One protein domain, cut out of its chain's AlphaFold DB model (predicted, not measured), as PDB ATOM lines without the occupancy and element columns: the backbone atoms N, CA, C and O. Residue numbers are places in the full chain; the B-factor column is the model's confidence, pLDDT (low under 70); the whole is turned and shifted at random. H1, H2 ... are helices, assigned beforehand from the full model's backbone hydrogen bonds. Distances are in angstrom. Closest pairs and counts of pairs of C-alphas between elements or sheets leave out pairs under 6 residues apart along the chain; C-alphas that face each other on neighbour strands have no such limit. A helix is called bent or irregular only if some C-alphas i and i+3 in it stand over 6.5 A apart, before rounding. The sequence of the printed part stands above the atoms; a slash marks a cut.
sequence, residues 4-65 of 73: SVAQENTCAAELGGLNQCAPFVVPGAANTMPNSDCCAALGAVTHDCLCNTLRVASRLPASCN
ATOM      1  N   SER A   4     -14.215  17.378 -20.798       58.53
ATOM      2  CA  SER A   4     -13.995  18.784 -20.435       58.53
ATOM      3  C   SER A   4     -13.428  19.615 -21.590       58.53
ATOM      4  O   SER A   4     -13.916  20.701 -21.865       58.53
ATOM      5  N   VAL A   5     -12.457  19.079 -22.335       55.94
ATOM      6  CA  VAL A   5     -11.733  19.827 -23.384       55.94
ATOM      7  C   VAL A   5     -12.600  20.236 -24.582       55.94
ATOM      8  O   VAL A   5     -12.381  21.294 -25.164       55.94
ATOM      9  N   ALA A   6     -13.604  19.433 -24.951       57.88
ATOM     10  CA  ALA A   6     -14.507  19.782 -26.049       57.88
ATOM     11  C   ALA A   6     -15.464  20.919 -25.655       57.88
ATOM     12  O   ALA A   6     -15.653  21.857 -26.424       57.88
ATOM     13  N   GLN A   7     -16.010  20.868 -24.435       60.53
ATOM     14  CA  GLN A   7     -16.862  21.933 -23.900       60.53
ATOM     15  C   GLN A   7     -16.081  23.222 -23.620       60.53
ATOM     16  O   GLN A   7     -16.622  24.301 -23.839       60.53
ATOM     17  N   GLU A   8     -14.814  23.137 -23.208       62.41
ATOM     18  CA  GLU A   8     -13.968  24.319 -23.001       62.41
ATOM     19  C   GLU A   8     -13.676  25.072 -24.307       62.41
ATOM     20  O   GLU A   8     -13.784  26.300 -24.339       62.41
ATOM     21  N   ASN A   9     -13.392  24.361 -25.404       66.00
ATOM     22  CA  ASN A   9     -13.191  24.999 -26.707       66.00
ATOM     23  C   ASN A   9     -14.470  25.663 -27.239       66.00
ATOM     24  O   ASN A   9     -14.405  26.758 -27.798       66.00
ATOM     25  N   THR A  10     -15.631  25.030 -27.051       81.06
ATOM     26  CA  THR A  10     -16.924  25.622 -27.417       81.06
ATOM     27  C   THR A  10     -17.228  26.853 -26.564       81.06
ATOM     28  O   THR A  10     -17.591  27.895 -27.101       81.06
ATOM     29  N   CYS A  11     -16.977  26.777 -25.256       86.12
ATOM     30  CA  CYS A  11     -17.173  27.878 -24.320       86.12
ATOM     31  C   CYS A  11     -16.339  29.113 -24.690       86.12
ATOM     32  O   CYS A  11     -16.856  30.226 -24.724       86.12
ATOM     33  N   ALA A  12     -15.060  28.932 -25.034       85.69
ATOM     34  CA  ALA A  12     -14.202  30.038 -25.456       85.69
ATOM     35  C   ALA A  12     -14.722  30.736 -26.729       85.69
ATOM     36  O   ALA A  12     -14.690  31.966 -26.817       85.69
ATOM     37  N   ALA A  13     -15.231  29.970 -27.699       87.06
ATOM     38  CA  ALA A  13     -15.820  30.518 -28.918       87.06
ATOM     39  C   ALA A  13     -17.139  31.267 -28.642       87.06
ATOM     40  O   ALA A  13     -17.327  32.376 -29.143       87.06
ATOM     41  N   GLU A  14     -18.012  30.701 -27.803       89.56
ATOM     42  CA  GLU A  14     -19.270  31.319 -27.361       89.56
ATOM     43  C   GLU A  14     -19.020  32.643 -26.618       89.56
ATOM     44  O   GLU A  14     -19.615  33.670 -26.948       89.56
ATOM     45  N   LEU A  15     -18.069  32.653 -25.677       89.50
ATOM     46  CA  LEU A  15     -17.649  33.854 -24.950       89.50
ATOM     47  C   LEU A  15     -17.058  34.919 -25.878       89.50
ATOM     48  O   LEU A  15     -17.279  36.108 -25.658       89.50
ATOM     49  N   GLY A  16     -16.351  34.519 -26.939       89.94
ATOM     50  CA  GLY A  16     -15.858  35.442 -27.962       89.94
ATOM     51  C   GLY A  16     -16.982  36.244 -28.630       89.94
ATOM     52  O   GLY A  16     -16.791  37.417 -28.961       89.94
ATOM     53  N   GLY A  17     -18.175  35.653 -28.750       89.50
ATOM     54  CA  GLY A  17     -19.381  36.329 -29.224       89.50
ATOM     55  C   GLY A  17     -19.878  37.434 -28.285       89.50
ATOM     56  O   GLY A  17     -20.499  38.386 -28.752       89.50
ATOM     57  N   LEU A  18     -19.556  37.378 -26.988       91.75
ATOM     58  CA  LEU A  18     -19.923  38.412 -26.013       91.75
ATOM     59  C   LEU A  18     -19.074  39.681 -26.124       91.75
ATOM     60  O   LEU A  18     -19.411  40.683 -25.500       91.75
ATOM     61  N   ASN A  19     -18.009  39.699 -26.930       90.06
ATOM     62  CA  ASN A  19     -17.187  40.900 -27.111       90.06
ATOM     63  C   ASN A  19     -17.997  42.099 -27.636       90.06
ATOM     64  O   ASN A  19     -17.683  43.244 -27.320       90.06
ATOM     65  N   GLN A  20     -19.087  41.853 -28.367       88.81
ATOM     66  CA  GLN A  20     -20.012  42.905 -28.800       88.81
ATOM     67  C   GLN A  20     -20.801  43.548 -27.645       88.81
ATOM     68  O   GLN A  20     -21.329  44.648 -27.796       88.81
ATOM     69  N   CYS A  21     -20.862  42.890 -26.483       90.50
ATOM     70  CA  CYS A  21     -21.484  43.418 -25.275       90.50
ATOM     71  C   CYS A  21     -20.582  44.399 -24.509       90.50
ATOM     72  O   CYS A  21     -21.072  45.106 -23.628       90.50
ATOM     73  N   ALA A  22     -19.284  44.473 -24.840       88.44
ATOM     74  CA  ALA A  22     -18.293  45.303 -24.152       88.44
ATOM     75  C   ALA A  22     -18.740  46.755 -23.865       88.44
ATOM     76  O   ALA A  22     -18.620  47.176 -22.714       88.44
ATOM     77  N   PRO A  23     -19.298  47.531 -24.820       85.50
ATOM     78  CA  PRO A  23     -19.675  48.921 -24.553       85.50
ATOM     79  C   PRO A  23     -20.817  49.080 -23.538       85.50
ATOM     80  O   PRO A  23     -20.959  50.159 -22.974       85.50
ATOM     81  N   PHE A  24     -21.609  48.034 -23.281       86.38
ATOM     82  CA  PHE A  24     -22.750  48.084 -22.358       86.38
ATOM     83  C   PHE A  24     -22.387  47.668 -20.926       86.38
ATOM     84  O   PHE A  24     -23.153  47.931 -20.002       86.38
ATOM     85  N   VAL A  25     -21.234  47.017 -20.734       84.00
ATOM     86  CA  VAL A  25     -20.790  46.467 -19.437       84.00
ATOM     87  C   VAL A  25     -19.634  47.247 -18.807       84.00
ATOM     88  O   VAL A  25     -19.190  46.915 -17.708       84.00
ATOM     89  N   VAL A  26     -19.132  48.284 -19.484       83.75
ATOM     90  CA  VAL A  26     -18.073  49.146 -18.948       83.75
ATOM     91  C   VAL A  26     -18.650  50.226 -18.022       83.75
ATOM     92  O   VAL A  26     -19.632  50.887 -18.374       83.75
ATOM     93  N   PRO A  27     -18.043  50.458 -16.844       76.19
ATOM     94  CA  PRO A  27     -18.413  51.572 -15.979       76.19
ATOM     95  C   PRO A  27     -18.319  52.910 -16.718       76.19
ATOM     96  O   PRO A  27     -17.354  53.164 -17.436       76.19
ATOM     97  N   GLY A  28     -19.312  53.780 -16.529       73.38
ATOM     98  CA  GLY A  28     -19.369  55.080 -17.206       73.38
ATOM     99  C   GLY A  28     -19.926  55.036 -18.633       73.38
ATOM    100  O   GLY A  28     -19.953  56.072 -19.296       73.38
ATOM    101  N   ALA A  29     -20.404  53.879 -19.108       76.62
ATOM    102  CA  ALA A  29     -21.169  53.807 -20.347       76.62
ATOM    103  C   ALA A  29     -22.430  54.682 -20.251       76.62
ATOM    104  O   ALA A  29     -23.239  54.534 -19.337       76.62
ATOM    105  N   ALA A  30     -22.626  55.562 -21.237       71.31
ATOM    106  CA  ALA A  30     -23.840  56.374 -21.343       71.31
ATOM    107  C   ALA A  30     -25.095  55.525 -21.627       71.31
ATOM    108  O   ALA A  30     -26.213  55.977 -21.397       71.31
ATOM    109  N   ASN A  31     -24.907  54.303 -22.133       70.88
ATOM    110  CA  ASN A  31     -25.966  53.354 -22.437       70.88
ATOM    111  C   ASN A  31     -25.590  51.982 -21.871       70.88
ATOM    112  O   ASN A  31     -24.745  51.284 -22.422       70.88
ATOM    113  N   THR A  32     -26.223  51.602 -20.764       78.56
ATOM    114  CA  THR A  32     -26.089  50.274 -20.143       78.56
ATOM    115  C   THR A  32     -27.146  49.293 -20.649       78.56
ATOM    116  O   THR A  32     -27.217  48.159 -20.182       78.56
ATOM    117  N   MET A  33     -28.007  49.728 -21.575       82.56
ATOM    118  CA  MET A  33     -29.044  48.891 -22.159       82.56
ATOM    119  C   MET A  33     -28.442  48.078 -23.315       82.56
ATOM    120  O   MET A  33     -28.051  48.675 -24.321       82.56
ATOM    121  N   PRO A  34     -28.340  46.742 -23.194       83.56
ATOM    122  CA  PRO A  34     -27.789  45.912 -24.256       83.56
ATOM    123  C   PRO A  34     -28.690  45.950 -25.496       83.56
ATOM    124  O   PRO A  34     -29.919  45.990 -25.393       83.56
ATOM    125  N   ASN A  35     -28.077  45.923 -26.680       87.31
ATOM    126  CA  ASN A  35     -28.805  45.742 -27.935       87.31
ATOM    127  C   ASN A  35     -29.264  44.279 -28.110       87.31
ATOM    128  O   ASN A  35     -28.849  43.376 -27.377       87.31
ATOM    129  N   SER A  36     -30.131  44.035 -29.097       91.25
ATOM    130  CA  SER A  36     -30.652  42.695 -29.395       91.25
ATOM    131  C   SER A  36     -29.551  41.686 -29.716       91.25
ATOM    132  O   SER A  36     -29.669  40.532 -29.316       91.25
ATOM    133  N   ASP A  37     -28.483  42.115 -30.389       90.62
ATOM    134  CA  ASP A  37     -27.380  41.238 -30.788       90.62
ATOM    135  C   ASP A  37     -26.567  40.758 -29.580       90.62
ATOM    136  O   ASP A  37     -26.274  39.569 -29.463       90.62
ATOM    137  N   CYS A  38     -26.289  41.646 -28.621       91.75
ATOM    138  CA  CYS A  38     -25.664  41.283 -27.353       91.75
ATOM    139  C   CYS A  38     -26.540  40.305 -26.556       91.75
ATOM    140  O   CYS A  38     -26.042  39.291 -26.070       91.75
ATOM    141  N   CYS A  39     -27.850  40.556 -26.465       92.25
ATOM    142  CA  CYS A  39     -28.775  39.644 -25.788       92.25
ATOM    143  C   CYS A  39     -28.869  38.278 -26.486       92.25
ATOM    144  O   CYS A  39     -28.919  37.249 -25.812       92.25
ATOM    145  N   ALA A  40     -28.866  38.248 -27.821       92.75
ATOM    146  CA  ALA A  40     -28.877  37.013 -28.598       92.75
ATOM    147  C   ALA A  40     -27.577  36.219 -28.409       92.75
ATOM    148  O   ALA A  40     -27.624  35.011 -28.185       92.75
ATOM    149  N   ALA A  41     -26.427  36.898 -28.425       91.25
ATOM    150  CA  ALA A  41     -25.139  36.278 -28.144       91.25
ATOM    151  C   ALA A  41     -25.072  35.736 -26.716       91.25
ATOM    152  O   ALA A  41     -24.623  34.613 -26.518       91.25
ATOM    153  N   LEU A  42     -25.592  36.480 -25.735       90.75
ATOM    154  CA  LEU A  42     -25.697  36.022 -24.351       90.75
ATOM    155  C   LEU A  42     -26.573  34.772 -24.218       90.75
ATOM    156  O   LEU A  42     -26.207  33.854 -23.491       90.75
ATOM    157  N   GLY A  43     -27.689  34.711 -24.946       88.62
ATOM    158  CA  GLY A  43     -28.553  33.531 -24.989       88.62
ATOM    159  C   GLY A  43     -27.939  32.325 -25.708       88.62
ATOM    160  O   GLY A  43     -28.358  31.199 -25.455       88.62
ATOM    161  N   ALA A  44     -26.956  32.547 -26.585       90.06
ATOM    162  CA  ALA A  44     -26.233  31.486 -27.279       90.06
ATOM    163  C   ALA A  44     -25.128  30.851 -26.421       90.06
ATOM    164  O   ALA A  44     -24.705  29.739 -26.721       90.06
ATOM    165  N   VAL A  45     -24.664  31.526 -25.361       90.69
ATOM    166  CA  VAL A  45     -23.660  30.963 -24.449       90.69
ATOM    167  C   VAL A  45     -24.299  29.925 -23.540       90.69
ATOM    168  O   VAL A  45     -25.324  30.163 -22.896       90.69
ATOM    169  N   THR A  46     -23.650  28.772 -23.421       90.00
ATOM    170  CA  THR A  46     -24.113  27.716 -22.526       90.00
ATOM    171  C   THR A  46     -24.076  28.192 -21.067       90.00
ATOM    172  O   THR A  46     -23.063  28.718 -20.600       90.00
ATOM    173  N   HIS A  47     -25.147  27.957 -20.300       87.44
ATOM    174  CA  HIS A  47     -25.246  28.398 -18.897       87.44
ATOM    175  C   HIS A  47     -24.039  27.946 -18.054       87.44
ATOM    176  O   HIS A  47     -23.455  28.745 -17.322       87.44
ATOM    177  N   ASP A  48     -23.636  26.679 -18.176       85.88
ATOM    178  CA  ASP A  48     -22.521  26.114 -17.405       85.88
ATOM    179  C   ASP A  48     -21.184  26.805 -17.730       85.88
ATOM    180  O   ASP A  48     -20.452  27.208 -16.823       85.88
ATOM    181  N   CYS A  49     -20.933  27.062 -19.020       88.31
ATOM    182  CA  CYS A  49     -19.786  27.834 -19.499       88.31
ATOM    183  C   CYS A  49     -19.757  29.235 -18.875       88.31
ATOM    184  O   CYS A  49     -18.734  29.649 -18.319       88.31
ATOM    185  N   LEU A  50     -20.886  29.949 -18.905       87.56
ATOM    186  CA  LEU A  50     -20.985  31.297 -18.354       87.56
ATOM    187  C   LEU A  50     -20.744  31.301 -16.837       87.56
ATOM    188  O   LEU A  50     -19.927  32.076 -16.338       87.56
ATOM    189  N   CYS A  51     -21.392  30.401 -16.093       87.69
ATOM    190  CA  CYS A  51     -21.226  30.301 -14.643       87.69
ATOM    191  C   CYS A  51     -19.803  29.913 -14.233       87.69
ATOM    192  O   CYS A  51     -19.263  30.490 -13.283       87.69
ATOM    193  N   ASN A  52     -19.187  28.955 -14.926       87.19
ATOM    194  CA  ASN A  52     -17.812  28.560 -14.644       87.19
ATOM    195  C   ASN A  52     -16.844  29.713 -14.940       87.19
ATOM    196  O   ASN A  52     -15.985  30.025 -14.117       87.19
ATOM    197  N   THR A  53     -17.050  30.419 -16.052       87.62
ATOM    198  CA  THR A  53     -16.246  31.587 -16.429       87.62
ATOM    199  C   THR A  53     -16.353  32.702 -15.398       87.62
ATOM    200  O   THR A  53     -15.329  33.197 -14.942       87.62
ATOM    201  N   LEU A  54     -17.560  33.061 -14.950       87.50
ATOM    202  CA  LEU A  54     -17.755  34.082 -13.912       87.50
ATOM    203  C   LEU A  54     -17.122  33.673 -12.571       87.50
ATOM    204  O   LEU A  54     -16.512  34.490 -11.875       87.50
ATOM    205  N   ARG A  55     -17.211  32.390 -12.209       85.69
ATOM    206  CA  ARG A  55     -16.543  31.845 -11.019       85.69
ATOM    207  C   ARG A  55     -15.020  31.936 -11.122       85.69
ATOM    208  O   ARG A  55     -14.365  32.253 -10.133       85.69
ATOM    209  N   VAL A  56     -14.456  31.648 -12.289       85.94
ATOM    210  CA  VAL A  56     -13.016  31.770 -12.535       85.94
ATOM    211  C   VAL A  56     -12.608  33.244 -12.539       85.94
ATOM    212  O   VAL A  56     -11.691  33.617 -11.812       85.94
ATOM    213  N   ALA A  57     -13.342  34.106 -13.244       86.06
ATOM    214  CA  ALA A  57     -13.088  35.542 -13.342       86.06
ATOM    215  C   ALA A  57     -13.138  36.255 -11.982       86.06
ATOM    216  O   ALA A  57     -12.287  37.089 -11.698       86.06
ATOM    217  N   SER A  58     -14.079  35.895 -11.103       86.12
ATOM    218  CA  SER A  58     -14.156  36.449  -9.738       86.12
ATOM    219  C   SER A  58     -12.972  36.053  -8.848       86.12
ATOM    220  O   SER A  58     -12.605  36.802  -7.942       86.12
ATOM    221  N   ARG A  59     -12.344  34.897  -9.106       87.38
ATOM    222  CA  ARG A  59     -11.175  34.396  -8.361       87.38
ATOM    223  C   ARG A  59      -9.842  34.777  -8.998       87.38
ATOM    224  O   ARG A  59      -8.840  34.806  -8.293       87.38
ATOM    225  N   LEU A  60      -9.831  35.095 -10.294       88.25
ATOM    226  CA  LEU A  60      -8.642  35.523 -11.036       88.25
ATOM    227  C   LEU A  60      -7.847  36.626 -10.318       88.25
ATOM    228  O   LEU A  60      -6.638  36.460 -10.184       88.25
ATOM    229  N   PRO A  61      -8.480  37.703  -9.807       87.25
ATOM    230  CA  PRO A  61      -7.779  38.743  -9.062       87.25
ATOM    231  C   PRO A  61      -6.984  38.168  -7.892       87.25
ATOM    232  O   PRO A  61      -5.799  38.456  -7.772       87.25
ATOM    233  N   ALA A  62      -7.589  37.280  -7.097       89.94
ATOM    234  CA  ALA A  62      -6.915  36.635  -5.971       89.94
ATOM    235  C   ALA A  62      -5.724  35.785  -6.431       89.94
ATOM    236  O   ALA A  62      -4.653  35.852  -5.831       89.94
ATOM    237  N   SER A  63      -5.884  35.034  -7.526       88.31
ATOM    238  CA  SER A  63      -4.792  34.269  -8.142       88.31
ATOM    239  C   SER A  63      -3.652  35.164  -8.643       88.31
ATOM    240  O   SER A  63      -2.501  34.740  -8.657       88.31
ATOM    241  N   CYS A  64      -3.954  36.408  -9.022       90.31
ATOM    242  CA  CYS A  64      -2.985  37.435  -9.400       90.31
ATOM    243  C   CYS A  64      -2.508  38.299  -8.215       90.31
ATOM    244  O   CYS A  64      -1.839  39.305  -8.437       90.31
ATOM    245  N   ASN A  65      -2.827  37.921  -6.970       90.62
ATOM    246  CA  ASN A  65      -2.485  38.663  -5.752       90.62
ATOM    247  C   ASN A  65      -3.105  40.079  -5.675       90.62
ATOM    248  O   ASN A  65      -2.571  40.978  -5.026       90.62
TER     249      ASN A  65
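This is residues 4 to 65 of the 73 residues of the protein "AAI domain-containing protein" of Spinacia oleracea (UniProt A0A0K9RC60). A long kinked helix, H1, and the short helix H2, which folds back beside it as a helical hairpin, make a bar, and H3 is set about perpendicular to H1 like the stem of a T. The start of H3 packs on H1, while residues 54 to 65 stick out. The printed part has 62 residues with three named helices, H1, H2 and H3 in that order, and no named strand; the class is all helix. It is only just loose, close to compact, with a radius of gyration of the C-alphas of 13.1 A, and flat, spanning 36 by 30 by 14 A.

H1, residues 4 to 25, has a kink of 51 degrees near residue 19. With its residues 14 to 21 alone it touches H2, residues 36 to 44; the closest C-alphas, of Cys 21 and Cys 38, are 5.1 A apart. This hairpin has a shallow tilt of 19 degrees, opposite ways. With residues 7 to 15 alone H1 touches residues 49 to 50 of H3, residues 47 to 63; the closest C-alphas, of Cys 11 and Cys 49, are 5.5 A apart. Their lines are about perpendicular, at 78 degrees. H2 and H3 are apart. Each O i to N i+4 pair is within hydrogen-bond range in H2, against 11 of 18 in H1 and 11 of 13 in H3.

H1 runs 28.5 A from C-alpha 4 at (-13.995, 18.784, -20.435) to C-alpha 25, and is irregular, with C-alphas 20 and 23 7.4 A apart. H2 measures 12.2 A. H3 runs 23.8 A to C-alpha 63 at (-4.792, 34.269, -8.142), and is only just irregular, with C-alphas 58 and 61 6.8 A apart.

The two C-alphas farthest apart, of Ser 4 and Ala 30, are 38.9 A apart. The printed part has no cut. The link from H1 to H2 is short, and that from H2 to H3 is tight. Mean pLDDT of the printed part is 84.1, with residues 4 to 9 under 70.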